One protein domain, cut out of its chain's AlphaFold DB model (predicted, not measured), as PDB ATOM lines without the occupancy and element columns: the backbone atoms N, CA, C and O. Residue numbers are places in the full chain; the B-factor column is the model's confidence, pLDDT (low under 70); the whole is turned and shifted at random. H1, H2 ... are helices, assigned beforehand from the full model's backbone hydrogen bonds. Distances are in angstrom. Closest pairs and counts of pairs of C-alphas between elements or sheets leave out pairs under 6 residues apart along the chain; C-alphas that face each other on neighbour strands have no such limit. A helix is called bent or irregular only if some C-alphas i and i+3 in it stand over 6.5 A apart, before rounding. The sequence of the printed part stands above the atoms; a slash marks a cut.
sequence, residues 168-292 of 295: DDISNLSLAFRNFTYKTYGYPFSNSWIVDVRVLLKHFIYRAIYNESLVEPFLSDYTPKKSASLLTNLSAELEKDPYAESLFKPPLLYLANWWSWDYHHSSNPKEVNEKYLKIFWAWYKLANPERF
ATOM      1  N   ASP A 168     167.894 185.370 150.078       91.50
ATOM      2  CA  ASP A 168     168.144 186.547 150.902       91.50
ATOM      3  C   ASP A 168     166.974 186.793 151.877       91.50
ATOM      4  O   ASP A 168     167.219 187.189 153.015       91.50
ATOM      5  N   ASP A 169     165.727 186.465 151.510       91.81
ATOM      6  CA  ASP A 169     164.572 186.530 152.423       91.81
ATOM      7  C   ASP A 169     164.733 185.574 153.611       91.81
ATOM      8  O   ASP A 169     164.612 185.988 154.768       91.81
ATOM      9  N   ILE A 170     165.098 184.316 153.337       88.94
ATOM     10  CA  ILE A 170     165.417 183.322 154.372       88.94
ATOM     11  C   ILE A 170     166.575 183.805 155.256       88.94
ATOM     12  O   ILE A 170     166.514 183.720 156.487       88.94
ATOM     13  N   SER A 171     167.647 184.307 154.640       86.69
ATOM     14  CA  SER A 171     168.844 184.758 155.353       86.69
ATOM     15  C   SER A 171     168.526 185.924 156.291       86.69
ATOM     16  O   SER A 171     168.884 185.901 157.471       86.69
ATOM     17  N   ASN A 172     167.768 186.907 155.803       87.50
ATOM     18  CA  ASN A 172     167.316 188.054 156.582       87.50
ATOM     19  C   ASN A 172     166.412 187.633 157.740       87.50
ATOM     20  O   ASN A 172     166.582 188.125 158.858       87.50
ATOM     21  N   LEU A 173     165.495 186.693 157.503       87.00
ATOM     22  CA  LEU A 173     164.631 186.144 158.543       87.00
ATOM     23  C   LEU A 173     165.453 185.459 159.639       87.00
ATOM     24  O   LEU A 173     165.285 185.745 160.825       87.00
ATOM     25  N   SER A 174     166.421 184.628 159.256       81.75
ATOM     26  CA  SER A 174     167.356 184.013 160.199       81.75
ATOM     27  C   SER A 174     168.100 185.032 161.031       81.75
ATOM     28  O   SER A 174     168.156 184.902 162.249       81.75
ATOM     29  N   LEU A 175     168.652 186.064 160.390       79.50
ATOM     30  CA  LEU A 175     169.381 187.126 161.068       79.50
ATOM     31  C   LEU A 175     168.473 187.886 162.036       79.50
ATOM     32  O   LEU A 175     168.901 188.172 163.153       79.50
ATOM     33  N   ALA A 176     167.223 188.165 161.660       80.50
ATOM     34  CA  ALA A 176     166.242 188.796 162.538       80.50
ATOM     35  C   ALA A 176     165.984 187.944 163.791       80.50
ATOM     36  O   ALA A 176     166.122 188.442 164.911       80.50
ATOM     37  N   PHE A 177     165.722 186.645 163.623       76.75
ATOM     38  CA  PHE A 177     165.534 185.722 164.743       76.75
ATOM     39  C   PHE A 177     166.803 185.528 165.573       76.75
ATOM     40  O   PHE A 177     166.736 185.459 166.800       76.75
ATOM     41  N   ARG A 178     167.979 185.477 164.945       72.44
ATOM     42  CA  ARG A 178     169.267 185.337 165.632       72.44
ATOM     43  C   ARG A 178     169.595 186.583 166.452       72.44
ATOM     44  O   ARG A 178     170.050 186.466 167.582       72.44
ATOM     45  N   ASN A 179     169.303 187.768 165.924       74.00
ATOM     46  CA  ASN A 179     169.456 189.031 166.640       74.00
ATOM     47  C   ASN A 179     168.457 189.156 167.789       74.00
ATOM     48  O   ASN A 179     168.843 189.582 168.874       74.00
ATOM     49  N   PHE A 180     167.197 188.772 167.570       70.25
ATOM     50  CA  PHE A 180     166.190 188.738 168.627       70.25
ATOM     51  C   PHE A 180     166.620 187.779 169.739       70.25
ATOM     52  O   PHE A 180     166.749 188.176 170.889       70.25
ATOM     53  N   THR A 181     166.952 186.535 169.395       64.44
ATOM     54  CA  THR A 181     167.399 185.537 170.374       64.44
ATOM     55  C   THR A 181     168.691 185.940 171.087       64.44
ATOM     56  O   THR A 181     168.779 185.772 172.296       64.44
ATOM     57  N   TYR A 182     169.664 186.537 170.394       66.44
ATOM     58  CA  TYR A 182     170.889 187.045 171.017       66.44
ATOM     59  C   TYR A 182     170.610 188.173 172.017       66.44
ATOM     60  O   TYR A 182     171.080 188.110 173.154       66.44
ATOM     61  N   LYS A 183     169.830 189.186 171.613       63.97
ATOM     62  CA  LYS A 183     169.471 190.330 172.471       63.97
ATOM     63  C   LYS A 183     168.676 189.898 173.698       63.97
ATOM     64  O   LYS A 183     168.841 190.478 174.764       63.97
ATOM     65  N   THR A 184     167.837 188.885 173.536       58.03
ATOM     66  CA  THR A 184     166.923 188.440 174.582       58.03
ATOM     67  C   THR A 184     167.542 187.366 175.488       58.03
ATOM     68  O   THR A 184     167.155 187.264 176.650       58.03
ATOM     69  N   TYR A 185     168.510 186.569 175.009       54.53
ATOM     70  CA  TYR A 185     168.964 185.359 175.718       54.53
ATOM     71  C   TYR A 185     170.490 185.128 175.778       54.53
ATOM     72  O   TYR A 185     170.908 184.152 176.404       54.53
ATOM     73  N   GLY A 186     171.341 185.966 175.166       53.25
ATOM     74  CA  GLY A 186     172.771 185.645 174.964       53.25
ATOM     75  C   GLY A 186     172.975 184.535 173.917       53.25
ATOM     76  O   GLY A 186     172.005 184.119 173.306       53.25
ATOM     77  N   TYR A 187     174.211 184.069 173.650       48.09
ATOM     78  CA  TYR A 187     174.534 183.083 172.583       48.09
ATOM     79  C   TYR A 187     173.874 181.696 172.799       48.09
ATOM     80  O   TYR A 187     174.377 180.940 173.632       48.09
ATOM     81  N   PRO A 188     172.863 181.269 172.007       45.94
ATOM     82  CA  PRO A 188     172.279 179.930 172.139       45.94
ATOM     83  C   PRO A 188     172.616 179.001 170.960       45.94
ATOM     84  O   PRO A 188     172.403 177.796 171.047       45.94
ATOM     85  N   PHE A 189     173.159 179.526 169.856       49.25
ATOM     86  CA  PHE A 189     173.336 178.771 168.615       49.25
ATOM     87  C   PHE A 189     174.817 178.685 168.264       49.25
ATOM     88  O   PHE A 189     175.396 179.628 167.715       49.25
ATOM     89  N   SER A 190     175.436 177.547 168.592       42.56
ATOM     90  CA  SER A 190     176.734 177.166 168.031       42.56
ATOM     91  C   SER A 190     176.680 177.314 166.507       42.56
ATOM     92  O   SER A 190     175.708 176.877 165.902       42.56
ATOM     93  N   ASN A 191     177.695 177.959 165.922       38.41
ATOM     94  CA  ASN A 191     177.830 178.420 164.525       38.41
ATOM     95  C   ASN A 191     177.730 177.330 163.437       38.41
ATOM     96  O   ASN A 191     178.650 177.152 162.642       38.41
ATOM     97  N   SER A 192     176.681 176.522 163.427       41.47
ATOM     98  CA  SER A 192     176.737 175.253 162.725       41.47
ATOM     99  C   SER A 192     175.333 174.645 162.638       41.47
ATOM    100  O   SER A 192     174.800 174.293 163.683       41.47
ATOM    101  N   TRP A 193     174.664 174.426 161.509       51.19
ATOM    102  CA  TRP A 193     174.830 174.701 160.076       51.19
ATOM    103  C   TRP A 193     173.384 174.858 159.555       51.19
ATOM    104  O   TRP A 193     172.472 174.317 160.173       51.19
ATOM    105  N   ILE A 194     173.190 175.554 158.431       52.53
ATOM    106  CA  ILE A 194     171.886 175.933 157.847       52.53
ATOM    107  C   ILE A 194     171.184 177.070 158.588       52.53
ATOM    108  O   ILE A 194     171.118 177.144 159.815       52.53
ATOM    109  N   VAL A 195     170.618 177.964 157.790       57.66
ATOM    110  CA  VAL A 195     169.542 178.851 158.200       57.66
ATOM    111  C   VAL A 195     168.277 178.004 158.428       57.66
ATOM    112  O   VAL A 195     167.367 177.982 157.607       57.66
ATOM    113  N   ASP A 196     168.236 177.214 159.502       68.88
ATOM    114  CA  ASP A 196     167.004 176.512 159.866       68.88
ATOM    115  C   ASP A 196     166.132 177.458 160.687       68.88
ATOM    116  O   ASP A 196     166.215 177.557 161.916       68.88
ATOM    117  N   VAL A 197     165.313 178.212 159.963       76.75
ATOM    118  CA  VAL A 197     164.378 179.167 160.549       76.75
ATOM    119  C   VAL A 197     163.353 178.453 161.439       76.75
ATOM    120  O   VAL A 197     162.920 179.025 162.437       76.75
ATOM    121  N   ARG A 198     163.018 177.183 161.168       83.50
ATOM    122  CA  ARG A 198     161.987 176.432 161.906       83.50
ATOM    123  C   ARG A 198     162.385 176.236 163.358       83.50
ATOM    124  O   ARG A 198     161.582 176.471 164.258       83.50
ATOM    125  N   VAL A 199     163.649 175.887 163.600       79.44
ATOM    126  CA  VAL A 199     164.204 175.755 164.956       79.44
ATOM    127  C   VAL A 199     164.111 177.081 165.710       79.44
ATOM    128  O   VAL A 199     163.712 177.102 166.873       79.44
ATOM    129  N   LEU A 200     164.441 178.195 165.052       80.69
ATOM    130  CA  LEU A 200     164.378 179.525 165.662       80.69
ATOM    131  C   LEU A 200     162.935 179.942 165.985       80.69
ATOM    132  O   LEU A 200     162.678 180.470 167.068       80.69
ATOM    133  N   LEU A 201     161.995 179.655 165.081       87.12
ATOM    134  CA  LEU A 201     160.562 179.908 165.242       87.12
ATOM    135  C   LEU A 201     159.965 179.082 166.393       87.12
ATOM    136  O   LEU A 201     159.311 179.643 167.274       87.12
ATOM    137  N   LYS A 202     160.240 177.770 166.440       87.19
ATOM    138  CA  LYS A 202     159.831 176.885 167.547       87.19
ATOM    139  C   LYS A 202     160.436 177.344 168.873       87.19
ATOM    140  O   LYS A 202     159.753 177.383 169.894       87.19
ATOM    141  N   HIS A 203     161.710 177.741 168.864       83.44
ATOM    142  CA  HIS A 203     162.378 178.229 170.066       83.44
ATOM    143  C   HIS A 203     161.754 179.527 170.588       83.44
ATOM    144  O   HIS A 203     161.584 179.669 171.797       83.44
ATOM    145  N   PHE A 204     161.373 180.456 169.705       86.00
ATOM    146  CA  PHE A 204     160.625 181.650 170.099       86.00
ATOM    147  C   PHE A 204     159.334 181.278 170.840       86.00
ATOM    148  O   PHE A 204     159.124 181.757 171.953       86.00
ATOM    149  N   ILE A 205     158.527 180.378 170.267       91.75
ATOM    150  CA  ILE A 205     157.271 179.904 170.869       91.75
ATOM    151  C   ILE A 205     157.521 179.288 172.245       91.75
ATOM    152  O   ILE A 205     156.918 179.719 173.224       91.75
ATOM    153  N   TYR A 206     158.455 178.335 172.331       88.44
ATOM    154  CA  TYR A 206     158.815 177.678 173.587       88.44
ATOM    155  C   TYR A 206     159.123 178.699 174.684       88.44
ATOM    156  O   TYR A 206     158.649 178.573 175.806       88.44
ATOM    157  N   ARG A 207     159.891 179.748 174.370       85.50
ATOM    158  CA  ARG A 207     160.248 180.774 175.356       85.50
ATOM    159  C   ARG A 207     159.066 181.671 175.706       85.50
ATOM    160  O   ARG A 207     158.886 181.966 176.884       85.50
ATOM    161  N   ALA A 208     158.266 182.068 174.720       90.12
ATOM    162  CA  ALA A 208     157.096 182.917 174.919       90.12
ATOM    163  C   ALA A 208     156.030 182.255 175.813       90.12
ATOM    164  O   ALA A 208     155.386 182.946 176.594       90.12
ATOM    165  N   ILE A 209     155.913 180.920 175.784       92.00
ATOM    166  CA  ILE A 209     155.024 180.154 176.677       92.00
ATOM    167  C   ILE A 209     155.378 180.347 178.161       92.00
ATOM    168  O   ILE A 209     154.475 180.367 179.001       92.00
ATOM    169  N   TYR A 210     156.668 180.497 178.488       88.00
ATOM    170  CA  TYR A 210     157.160 180.637 179.868       88.00
ATOM    171  C   TYR A 210     157.516 182.073 180.265       88.00
ATOM    172  O   TYR A 210     157.815 182.330 181.430       88.00
ATOM    173  N   ASN A 211     157.544 183.006 179.314       86.69
ATOM    174  CA  ASN A 211     157.886 184.395 179.574       86.69
ATOM    175  C   ASN A 211     157.082 185.334 178.668       86.69
ATOM    176  O   ASN A 211     157.505 185.672 177.562       86.69
ATOM    177  N   GLU A 212     155.947 185.802 179.175       82.81
ATOM    178  CA  GLU A 212     155.033 186.680 178.436       82.81
ATOM    179  C   GLU A 212     155.640 188.054 178.116       82.81
ATOM    180  O   GLU A 212     155.291 188.658 177.107       82.81
ATOM    181  N   SER A 213     156.649 188.522 178.864       87.00
ATOM    182  CA  SER A 213     157.328 189.793 178.541       87.00
ATOM    183  C   SER A 213     157.976 189.808 177.147       87.00
ATOM    184  O   SER A 213     158.261 190.871 176.599       87.00
ATOM    185  N   LEU A 214     158.182 188.630 176.548       85.19
ATOM    186  CA  LEU A 214     158.704 188.464 175.194       85.19
ATOM    187  C   LEU A 214     157.726 188.893 174.104       85.19
ATOM    188  O   LEU A 214     158.172 189.262 173.016       85.19
ATOM    189  N   VAL A 215     156.421 188.806 174.369       91.12
ATOM    190  CA  VAL A 215     155.390 189.134 173.377       91.12
ATOM    191  C   VAL A 215     155.013 190.610 173.418       91.12
ATOM    192  O   VAL A 215     154.661 191.161 172.379       91.12
ATOM    193  N   GLU A 216     155.168 191.263 174.574       91.19
ATOM    194  CA  GLU A 216     154.771 192.657 174.825       91.19
ATOM    195  C   GLU A 216     155.226 193.658 173.747       91.19
ATOM    196  O   GLU A 216     154.388 194.432 173.274       91.19
ATOM    197  N   PRO A 217     156.483 193.632 173.249       90.25
ATOM    198  CA  PRO A 217     156.925 194.577 172.220       90.25
ATOM    199  C   PRO A 217     156.166 194.466 170.889       90.25
ATOM    200  O   PRO A 217     156.233 195.381 170.071       90.25
ATOM    201  N   PHE A 218     155.470 193.351 170.651       91.75
ATOM    202  CA  PHE A 218     154.749 193.071 169.410       91.75
ATOM    203  C   PHE A 218     153.238 193.289 169.525       91.75
ATOM    204  O   PHE A 218     152.536 193.182 168.518       91.75
ATOM    205  N   LEU A 219     152.717 193.608 170.715       94.62
ATOM    206  CA  LEU A 219     151.274 193.730 170.952       94.62
ATOM    207  C   LEU A 219     150.661 195.040 170.429       94.62
ATOM    208  O   LEU A 219     149.463 195.270 170.594       94.62
ATOM    209  N   SER A 220     151.434 195.881 169.734       93.44
ATOM    210  CA  SER A 220     150.873 197.012 168.989       93.44
ATOM    211  C   SER A 220     149.816 196.519 167.990       93.44
ATOM    212  O   SER A 220     150.093 195.632 167.176       93.44
ATOM    213  N   ASP A 221     148.618 197.101 168.052       93.50
ATOM    214  CA  ASP A 221     147.443 196.781 167.221       93.50
ATOM    215  C   ASP A 221     146.855 195.371 167.379       93.50
ATOM    216  O   ASP A 221     145.954 194.992 166.610       93.50
ATOM    217  N   TYR A 222     147.329 194.610 168.369       96.62
ATOM    218  CA  TYR A 222     146.814 193.285 168.684       96.62
ATOM    219  C   TYR A 222     145.349 193.360 169.122       96.62
ATOM    220  O   TYR A 222     144.970 194.145 169.992       96.62
ATOM    221  N   THR A 223     144.529 192.487 168.543       95.88
ATOM    222  CA  THR A 223     143.266 192.072 169.152       95.88
ATOM    223  C   THR A 223     143.109 190.562 168.984       95.88
ATOM    224  O   THR A 223     143.562 190.022 167.965       95.88
ATOM    225  N   PRO A 224     142.411 189.874 169.906       94.81
ATOM    226  CA  PRO A 224     142.236 188.423 169.819       94.81
ATOM    227  C   PRO A 224     141.556 188.017 168.507       94.81
ATOM    228  O   PRO A 224     142.007 187.110 167.816       94.81
ATOM    229  N   LYS A 225     140.542 188.787 168.085       94.38
ATOM    230  CA  LYS A 225     139.821 188.586 166.818       94.38
ATOM    231  C   LYS A 225     140.725 188.709 165.586       94.38
ATOM    232  O   LYS A 225     140.608 187.903 164.668       94.38
ATOM    233  N   LYS A 226     141.613 189.713 165.544       95.12
ATOM    234  CA  LYS A 226     142.563 189.872 164.429       95.12
ATOM    235  C   LYS A 226     143.561 188.719 164.401       95.12
ATOM    236  O   LYS A 226     143.809 188.169 163.336       95.12
ATOM    237  N   SER A 227     144.101 188.357 165.564       96.44
ATOM    238  CA  SER A 227     145.067 187.266 165.696       96.44
ATOM    239  C   SER A 227     144.467 185.930 165.249       96.44
ATOM    240  O   SER A 227     145.037 185.256 164.397       96.44
ATOM    241  N   ALA A 228     143.258 185.605 165.714       94.81
ATOM    242  CA  ALA A 228     142.530 184.407 165.307       94.81
ATOM    243  C   ALA A 228     142.275 184.362 163.791       94.81
ATOM    244  O   ALA A 228     142.569 183.361 163.144       94.81
ATOM    245  N   SER A 229     141.797 185.466 163.205       93.75
ATOM    246  CA  SER A 229     141.553 185.540 161.758       93.75
ATOM    247  C   SER A 229     142.833 185.375 160.937       93.75
ATOM    248  O   SER A 229     142.802 184.712 159.903       93.75
ATOM    249  N   LEU A 230     143.948 185.967 161.376       95.25
ATOM    250  CA  LEU A 230     145.243 185.800 160.714       95.25
ATOM    251  C   LEU A 230     145.733 184.357 160.798       95.25
ATOM    252  O   LEU A 230     146.271 183.854 159.820       95.25
ATOM    253  N   LEU A 231     145.532 183.696 161.938       95.56
ATOM    254  CA  LEU A 231     145.942 182.313 162.138       95.56
ATOM    255  C   LEU A 231     145.226 181.371 161.164       95.56
ATOM    256  O   LEU A 231     145.878 180.603 160.463       95.56
ATOM    257  N   THR A 232     143.898 181.476 161.068       91.75
ATOM    258  CA  THR A 232     143.096 180.663 160.143       91.75
ATOM    259  C   THR A 232     143.469 180.926 158.684       91.75
ATOM    260  O   THR A 232     143.675 179.981 157.922       91.75
ATOM    261  N   ASN A 233     143.595 182.198 158.293       93.06
ATOM    262  CA  ASN A 233     143.942 182.561 156.918       93.06
ATOM    263  C   ASN A 233     145.342 182.067 156.543       93.06
ATOM    264  O   ASN A 233     145.508 181.468 155.483       93.06
ATOM    265  N   LEU A 234     146.325 182.262 157.428       94.75
ATOM    266  CA  LEU A 234     147.695 181.821 157.197       94.75
ATOM    267  C   LEU A 234     147.765 180.305 157.006       94.75
ATOM    268  O   LEU A 234     148.402 179.851 156.063       94.75
ATOM    269  N   SER A 235     147.095 179.519 157.854       90.50
ATOM    270  CA  SER A 235     147.075 178.058 157.711       90.50
ATOM    271  C   SER A 235     146.567 177.621 156.332       90.50
ATOM    272  O   SER A 235     147.189 176.771 155.701       90.50
ATOM    273  N   ALA A 236     145.497 178.246 155.830       90.06
ATOM    274  CA  ALA A 236     144.939 177.947 154.509       90.06
ATOM    275  C   ALA A 236     145.818 178.439 153.341       90.06
ATOM    276  O   ALA A 236     145.776 177.883 152.243       90.06
ATOM    277  N   GLU A 237     146.588 179.510 153.538       92.88
ATOM    278  CA  GLU A 237     147.543 180.008 152.545       92.88
ATOM    279  C   GLU A 237     148.795 179.132 152.454       92.88
ATOM    280  O   GLU A 237     149.257 178.855 151.349       92.88
ATOM    281  N   LEU A 238     149.303 178.641 153.588       92.56
ATOM    282  CA  LEU A 238     150.473 177.766 153.625       92.56
ATOM    283  C   LEU A 238     150.256 176.481 152.822       92.56
ATOM    284  O   LEU A 238     151.160 176.064 152.114       92.56
ATOM    285  N   GLU A 239     149.057 175.897 152.835       88.56
ATOM    286  CA  GLU A 239     148.742 174.690 152.043       88.56
ATOM    287  C   GLU A 239     148.901 174.872 150.523       88.56
ATOM    288  O   GLU A 239     148.948 173.890 149.778       88.56
ATOM    289  N   LYS A 240     148.982 176.118 150.045       90.06
ATOM    290  CA  LYS A 240     149.133 176.447 148.621       90.06
ATOM    291  C   LYS A 240     150.592 176.608 148.195       90.06
ATOM    292  O   LYS A 240     150.858 176.554 146.998       90.06
ATOM    293  N   ASP A 241     151.518 176.793 149.134       92.12
ATOM    294  CA  ASP A 241     152.946 176.994 148.865       92.12
ATOM    295  C   ASP A 241     153.769 175.969 149.669       92.12
ATOM    296  O   ASP A 241     154.006 176.173 150.860       92.12
ATOM    297  N   PRO A 242     154.225 174.860 149.050       93.25
ATOM    298  CA  PRO A 242     154.929 173.784 149.755       93.25
ATOM    299  C   PRO A 242     156.195 174.242 150.489       93.25
ATOM    300  O   PRO A 242     156.549 173.695 151.538       93.25
ATOM    301  N   TYR A 243     156.891 175.244 149.945       93.81
ATOM    302  CA  TYR A 243     158.111 175.765 150.543       93.81
ATOM    303  C   TYR A 243     157.787 176.600 151.781       93.81
ATOM    304  O   TYR A 243     158.400 176.383 152.830       93.81
ATOM    305  N   ALA A 244     156.783 177.476 151.700       93.44
ATOM    306  CA  ALA A 244     156.279 178.209 152.858       93.44
ATOM    307  C   ALA A 244     155.697 177.254 153.910       93.44
ATOM    308  O   ALA A 244     155.999 177.381 155.100       93.44
ATOM    309  N   GLU A 245     154.916 176.257 153.484       93.31
ATOM    310  CA  GLU A 245     154.332 175.239 154.358       93.31
ATOM    311  C   GLU A 245     155.415 174.551 155.184       93.31
ATOM    312  O   GLU A 245     155.323 174.520 156.412       93.31
ATOM    313  N   SER A 246     156.484 174.079 154.531       92.25
ATOM    314  CA  SER A 246     157.585 173.396 155.216       92.25
ATOM    315  C   SER A 246     158.274 174.267 156.271       92.25
ATOM    316  O   SER A 246     158.780 173.735 157.260       92.25
ATOM    317  N   LEU A 247     158.289 175.593 156.083       90.88
ATOM    318  CA  LEU A 247     158.935 176.550 156.980       90.88
ATOM    319  C   LEU A 247     158.042 176.918 158.171       90.88
ATOM    320  O   LEU A 247     158.523 177.004 159.303       90.88
ATOM    321  N   PHE A 248     156.754 177.158 157.924       93.75
ATOM    322  CA  PHE A 248     155.876 177.816 158.893       93.75
ATOM    323  C   PHE A 248     154.831 176.900 159.522       93.75
ATOM    324  O   PHE A 248     154.439 177.145 160.662       93.75
ATOM    325  N   LYS A 249     154.409 175.816 158.862       93.44
ATOM    326  CA  LYS A 249     153.435 174.882 159.448       93.44
ATOM    327  C   LYS A 249     153.983 174.143 160.678       93.44
ATOM    328  O   LYS A 249     153.272 174.114 161.683       93.44
ATOM    329  N   PRO A 250     155.237 173.644 160.696       92.75
ATOM    330  CA  PRO A 250     155.781 172.980 161.881       92.75
ATOM    331  C   PRO A 250     155.774 173.829 163.169       92.75
ATOM    332  O   PRO A 250     155.299 173.339 164.197       92.75
ATOM    333  N   PRO A 251     156.232 175.101 163.183       93.12
ATOM    334  CA  PRO A 251     156.122 175.930 164.382       93.12
ATOM    335  C   PRO A 251     154.672 176.280 164.753       93.12
ATOM    336  O   PRO A 251     154.382 176.390 165.942       93.12
ATOM    337  N   LEU A 252     153.750 176.415 163.794       95.50
ATOM    338  CA  LEU A 252     152.329 176.623 164.106       95.50
ATOM    339  C   LEU A 252     151.707 175.395 164.782       95.50
ATOM    340  O   LEU A 252     151.014 175.541 165.788       95.50
ATOM    341  N   LEU A 253     152.016 174.191 164.294       95.19
ATOM    342  CA  LEU A 253     151.628 172.938 164.945       95.19
ATOM    343  C   LEU A 253     152.250 172.823 166.335       95.19
ATOM    344  O   LEU A 253     151.562 172.468 167.286       95.19
ATOM    345  N   TYR A 254     153.522 173.192 166.490       94.69
ATOM    346  CA  TYR A 254     154.178 173.223 167.796       94.69
ATOM    347  C   TYR A 254     153.442 174.136 168.788       94.69
ATOM    348  O   TYR A 254     153.188 173.730 169.921       94.69
ATOM    349  N   LEU A 255     153.056 175.345 168.363       96.50
ATOM    350  CA  LEU A 255     152.264 176.271 169.178       96.50
ATOM    351  C   LEU A 255     150.899 175.678 169.547       96.50
ATOM    352  O   LEU A 255     150.504 175.739 170.709       96.50
ATOM    353  N   ALA A 256     150.200 175.099 168.572       95.88
ATOM    354  CA  ALA A 256     148.869 174.540 168.764       95.88
ATOM    355  C   ALA A 256     148.876 173.277 169.649       95.88
ATOM    356  O   ALA A 256     147.939 173.057 170.412       95.88
ATOM    357  N   ASN A 257     149.954 172.486 169.620       94.50
ATOM    358  CA  ASN A 257     150.147 171.349 170.523       94.50
ATOM    359  C   ASN A 257     150.226 171.802 171.989       94.50
ATOM    360  O   ASN A 257     149.521 171.286 172.855       94.50
ATOM    361  N   TRP A 258     151.054 172.815 172.261       94.88
ATOM    362  CA  TRP A 258     151.174 173.402 173.596       94.88
ATOM    363  C   TRP A 258     149.874 174.052 174.059       94.88
ATOM    364  O   TRP A 258     149.460 173.841 175.198       94.88
ATOM    365  N   TRP A 259     149.210 174.782 173.159       96.12
ATOM    366  CA  TRP A 259     147.886 175.338 173.412       96.12
ATOM    367  C   TRP A 259     146.907 174.244 173.835       96.12
ATOM    368  O   TRP A 259     146.265 174.386 174.869       96.12
ATOM    369  N   SER A 260     146.828 173.144 173.079       94.19
ATOM    370  CA  SER A 260     145.907 172.041 173.361       94.19
ATOM    371  C   SER A 260     146.162 171.449 174.745       94.19
ATOM    372  O   SER A 260     145.221 171.251 175.516       94.19
ATOM    373  N   TRP A 261     147.431 171.232 175.106       92.44
ATOM    374  CA  TRP A 261     147.777 170.743 176.437       92.44
ATOM    375  C   TRP A 261     147.343 171.724 177.537       92.44
ATOM    376  O   TRP A 261     146.598 171.323 178.430       92.44
ATOM    377  N   ASP A 262     147.722 173.005 177.457       94.50
ATOM    378  CA  ASP A 262     147.342 174.012 178.463       94.50
ATOM    379  C   ASP A 262     145.813 174.184 178.543       94.50
ATOM    380  O   ASP A 262     145.258 174.334 179.629       94.50
ATOM    381  N   TYR A 263     145.116 174.141 177.404       93.69
ATOM    382  CA  TYR A 263     143.673 174.359 177.304       93.69
ATOM    383  C   TYR A 263     142.888 173.275 178.049       93.69
ATOM    384  O   TYR A 263     142.007 173.594 178.846       93.69
ATOM    385  N   HIS A 264     143.253 172.005 177.857       91.62
ATOM    386  CA  HIS A 264     142.584 170.871 178.505       91.62
ATOM    387  C   HIS A 264     142.942 170.708 179.992       91.62
ATOM    388  O   HIS A 264     142.211 170.037 180.719       91.62
ATOM    389  N   HIS A 265     144.038 171.318 180.460       93.12
ATOM    390  CA  HIS A 265     144.483 171.243 181.860       93.12
ATOM    391  C   HIS A 265     144.223 172.531 182.659       93.12
ATOM    392  O   HIS A 265     144.547 172.597 183.847       93.12
ATOM    393  N   SER A 266     143.639 173.558 182.038       91.81
ATOM    394  CA  SER A 266     143.360 174.842 182.679       91.81
ATOM    395  C   SER A 266     141.930 174.921 183.210       91.81
ATOM    396  O   SER A 266     140.974 174.485 182.574       91.81
ATOM    397  N   SER A 267     141.764 175.570 184.363       91.56
ATOM    398  CA  SER A 267     140.453 175.985 184.871       91.56
ATOM    399  C   SER A 267     139.909 177.245 184.183       91.56
ATOM    400  O   SER A 267     138.747 177.593 184.389       91.56
ATOM    401  N   ASN A 268     140.724 177.925 183.366       92.25
ATOM    402  CA  ASN A 268     140.353 179.123 182.613       92.25
ATOM    403  C   ASN A 268     140.790 179.023 181.133       92.25
ATOM    404  O   ASN A 268     141.789 179.628 180.729       92.25
ATOM    405  N   PRO A 269     140.042 178.288 180.289       90.38
ATOM    406  CA  PRO A 269     140.403 178.085 178.883       90.38
ATOM    407  C   PRO A 269     140.423 179.383 178.051       90.38
ATOM    408  O   PRO A 269     141.173 179.497 177.080       90.38
ATOM    409  N   LYS A 270     139.659 180.409 178.456       91.19
ATOM    410  CA  LYS A 270     139.650 181.728 177.795       91.19
ATOM    411  C   LYS A 270     140.989 182.454 177.932       91.19
ATOM    412  O   LYS A 270     141.462 183.052 176.970       91.19
ATOM    413  N   GLU A 271     141.611 182.378 179.105       92.69
ATOM    414  CA  GLU A 271     142.936 182.957 179.353       92.69
ATOM    415  C   GLU A 271     144.035 182.209 178.593       92.69
ATOM    416  O   GLU A 271     144.939 182.839 178.044       92.69
ATOM    417  N   VAL A 272     143.910 180.882 178.462       94.38
ATOM    418  CA  VAL A 272     144.798 180.091 177.600       94.38
ATOM    419  C   VAL A 272     144.675 180.550 176.146       94.38
ATOM    420  O   VAL A 272     145.683 180.874 175.523       94.38
ATOM    421  N   ASN A 273     143.458 180.664 175.605       93.88
ATOM    422  CA  ASN A 273     143.254 181.172 174.244       93.88
ATOM    423  C   ASN A 273     143.911 182.544 174.040       93.88
ATOM    424  O   ASN A 273     144.645 182.740 173.072       93.88
ATOM    425  N   GLU A 274     143.705 183.472 174.975       94.69
ATOM    426  CA  GLU A 274     144.300 184.809 174.924       94.69
ATOM    427  C   GLU A 274     145.836 184.765 174.906       94.69
ATOM    428  O   GLU A 274     146.472 185.397 174.059       94.69
ATOM    429  N   LYS A 275     146.442 183.981 175.806       95.75
ATOM    430  CA  LYS A 275     147.897 183.795 175.882       95.75
ATOM    431  C   LYS A 275     148.467 183.310 174.550       95.75
ATOM    432  O   LYS A 275     149.397 183.914 174.013       95.75
ATOM    433  N   TYR A 276     147.907 182.244 173.986       97.31
ATOM    434  CA  TYR A 276     148.439 181.644 172.762       97.31
ATOM    435  C   TYR A 276     148.176 182.501 171.516       97.31
ATOM    436  O   TYR A 276     149.027 182.551 170.627       97.31
ATOM    437  N   LEU A 277     147.075 183.261 171.471       97.31
ATOM    438  CA  LEU A 277     146.832 184.248 170.413       97.31
ATOM    439  C   LEU A 277     147.825 185.415 170.456       97.31
ATOM    440  O   LEU A 277     148.235 185.889 169.394       97.31
ATOM    441  N   LYS A 278     148.256 185.866 171.641       97.69
ATOM    442  CA  LYS A 278     149.343 186.856 171.770       97.69
ATOM    443  C   LYS A 278     150.682 186.298 171.292       97.69
ATOM    444  O   LYS A 278     151.415 186.994 170.586       97.69
ATOM    445  N   ILE A 279     150.993 185.043 171.632       97.00
ATOM    446  CA  ILE A 279     152.219 184.369 171.174       97.00
ATOM    447  C   ILE A 279     152.220 184.239 169.649       97.00
ATOM    448  O   ILE A 279     153.208 184.616 169.016       97.00
ATOM    449  N   PHE A 280     151.119 183.767 169.053       97.44
ATOM    450  CA  PHE A 280     150.978 183.705 167.598       97.44
ATOM    451  C   PHE A 280     151.143 185.087 166.959       97.44
ATOM    452  O   PHE A 280     151.886 185.224 165.994       97.44
ATOM    453  N   TRP A 281     150.508 186.123 167.509       97.38
ATOM    454  CA  TRP A 281     150.621 187.480 166.975       97.38
ATOM    455  C   TRP A 281     152.068 187.977 166.951       97.38
ATOM    456  O   TRP A 281     152.546 188.469 165.927       97.38
ATOM    457  N   ALA A 282     152.786 187.818 168.064       95.00
ATOM    458  CA  ALA A 282     154.186 188.204 168.156       95.00
ATOM    459  C   ALA A 282     155.061 187.404 167.179       95.00
ATOM    460  O   ALA A 282     155.883 187.980 166.465       95.00
ATOM    461  N   TRP A 283     154.825 186.092 167.091       94.38
ATOM    462  CA  TRP A 283     155.472 185.217 166.119       94.38
ATOM    463  C   TRP A 283     155.215 185.686 164.683       94.38
ATOM    464  O   TRP A 283     156.158 185.822 163.912       94.38
ATOM    465  N   TYR A 284     153.970 186.016 164.342       95.56
ATOM    466  CA  TYR A 284     153.561 186.448 163.008       95.56
ATOM    467  C   TYR A 284     154.212 187.781 162.627       95.56
ATOM    468  O   TYR A 284     154.726 187.926 161.520       95.56
ATOM    469  N   LYS A 285     154.260 188.749 163.553       93.19
ATOM    470  CA  LYS A 285     154.941 190.037 163.338       93.19
ATOM    471  C   LYS A 285     156.443 189.874 163.116       93.19
ATOM    472  O   LYS A 285     157.015 190.597 162.304       93.19
ATOM    473  N   LEU A 286     157.071 188.944 163.833       89.44
ATOM    474  CA  LEU A 286     158.501 188.670 163.715       89.44
ATOM    475  C   LEU A 286     158.832 187.869 162.447       89.44
ATOM    476  O   LEU A 286     159.828 188.154 161.787       89.44
ATOM    477  N   ALA A 287     158.003 186.878 162.114       91.31
ATOM    478  CA  ALA A 287     158.199 185.983 160.982       91.31
ATOM    479  C   ALA A 287     157.832 186.627 159.640       91.31
ATOM    480  O   ALA A 287     158.502 186.386 158.639       91.31
ATOM    481  N   ASN A 288     156.783 187.453 159.638       92.88
ATOM    482  CA  ASN A 288     156.174 188.052 158.455       92.88
ATOM    483  C   ASN A 288     155.973 187.034 157.309       92.88
ATOM    484  O   ASN A 288     156.533 187.209 156.221       92.88
ATOM    485  N   PRO A 289     155.212 185.948 157.560       93.69
ATOM    486  CA  PRO A 289     155.140 184.800 156.657       93.69
ATOM    487  C   PRO A 289     154.542 185.145 155.287       93.69
ATOM    488  O   PRO A 289     154.870 184.486 154.311       93.69
ATOM    489  N   GLU A 290     153.757 186.221 155.172       91.56
ATOM    490  CA  GLU A 290     153.198 186.688 153.892       91.56
ATOM    491  C   GLU A 290     154.266 187.005 152.836       91.56
ATOM    492  O   GLU A 290     153.982 186.967 151.646       91.56
ATOM    493  N   ARG A 291     155.503 187.319 153.248       91.19
ATOM    494  CA  ARG A 291     156.621 187.541 152.314       91.19
ATOM    495  C   ARG A 291     157.097 186.272 151.611       91.19
ATOM    496  O   ARG A 291     157.849 186.370 150.651       91.19
ATOM    497  N   PHE A 292     156.704 185.115 152.126       92.19
ATOM    498  CA  PHE A 292     157.145 183.800 151.675       92.19
ATOM    499  C   PHE A 292     156.035 183.024 150.975       92.19
ATOM    500  O   PHE A 292     156.243 181.872 150.626       92.19
TER     501      PHE A 292
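AT A GLANCE: This is residues 168 to 292 of the 295 residues of an uncharacterized protein of Thermococcus guaymasensis DSM 11113 (UniProt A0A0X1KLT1). Three helices side by side, H2, H4 and H5, make a small bundle, with H4 and H5 folded back on each other as a long hairpin; H1 packs on one side of it, along H2, and H3 packs on the opposite side, on H4 and H5. Little H6 comes after H5 and sits by the first turns of H4. The printed part has 125 residues with six named helices, H1 to H6 in chain order, and no named strand; the class is all helix. It is compact, with a radius of gyration of the C-alphas of 14.4 A and spans of 43 by 36 by 27 A.

IN THESE COORDINATES: Find C-alpha 242 at (154.929, 173.784, 149.755); from there H4, the longest helix, runs through residues 242 to 265, 33.9 A. It has a kink of 38 degrees near residue 249 and is only just irregular: C-alphas 247 and 250 are 6.8 A apart. H5 is residues 269 to 287, 26.4 A, and H2 is residues 197 to 210, 20.7 A. H1, residues 168 to 185, begins at C-alpha 168 (168.144, 186.547, 150.902) and covers 24.9 A. H3 is residues 224 to 238, 21.1 A. H6, residues 289 to 292, ends at C-alpha 292 (157.145, 183.800, 151.675).

HOW THE PARTS SIT: Start at the hub, H4 and H5, which touch four helices each. This helical hairpin has a shallow tilt of 22 degrees, opposite ways; its closest C-alphas, Tyr 263 and Pro 269, are 5.2 A apart. H2 touches H4 the same way at a shallow tilt of 18 degrees, closest at C-alphas Lys 202 and Pro 251, 5.0 A. H2 also touches H5, closest at C-alphas Ala 208 and Ile 279, 6.3 A; their tilt of 35.3 degrees is only just steep. Look outward to H1, which touches H2, closest at C-alphas Ser 174 and Val 197, 5.7 A. H3 touches H5 at a steep tilt of 56 degrees, closest at C-alphas Ser 227 and Trp 281, 5.7 A. H3 and H4 are a helical hairpin too, closest at C-alphas Leu 238 and Glu 245, 4.7 A. H6 only just touches H4, with 3 pairs of C-alphas within 8 A, closest at Ala 244 and Phe 292, 5.8 A. H1 and H3 are apart. Every O i to N i+4 pair is within hydrogen-bond range in H1, H3 and H5, against 9 of 10 in H2 and 18 of 20 in H4; H6 is too short for such a pair.

THE WHOLE: The two C-alphas farthest apart, Asp 168 and Ser 267, are 45.1 A apart. The printed part has no cut. The links H1 to H2 and H2 to H3 are long. Look for low confidence at residues 181 to 196, under pLDDT 70.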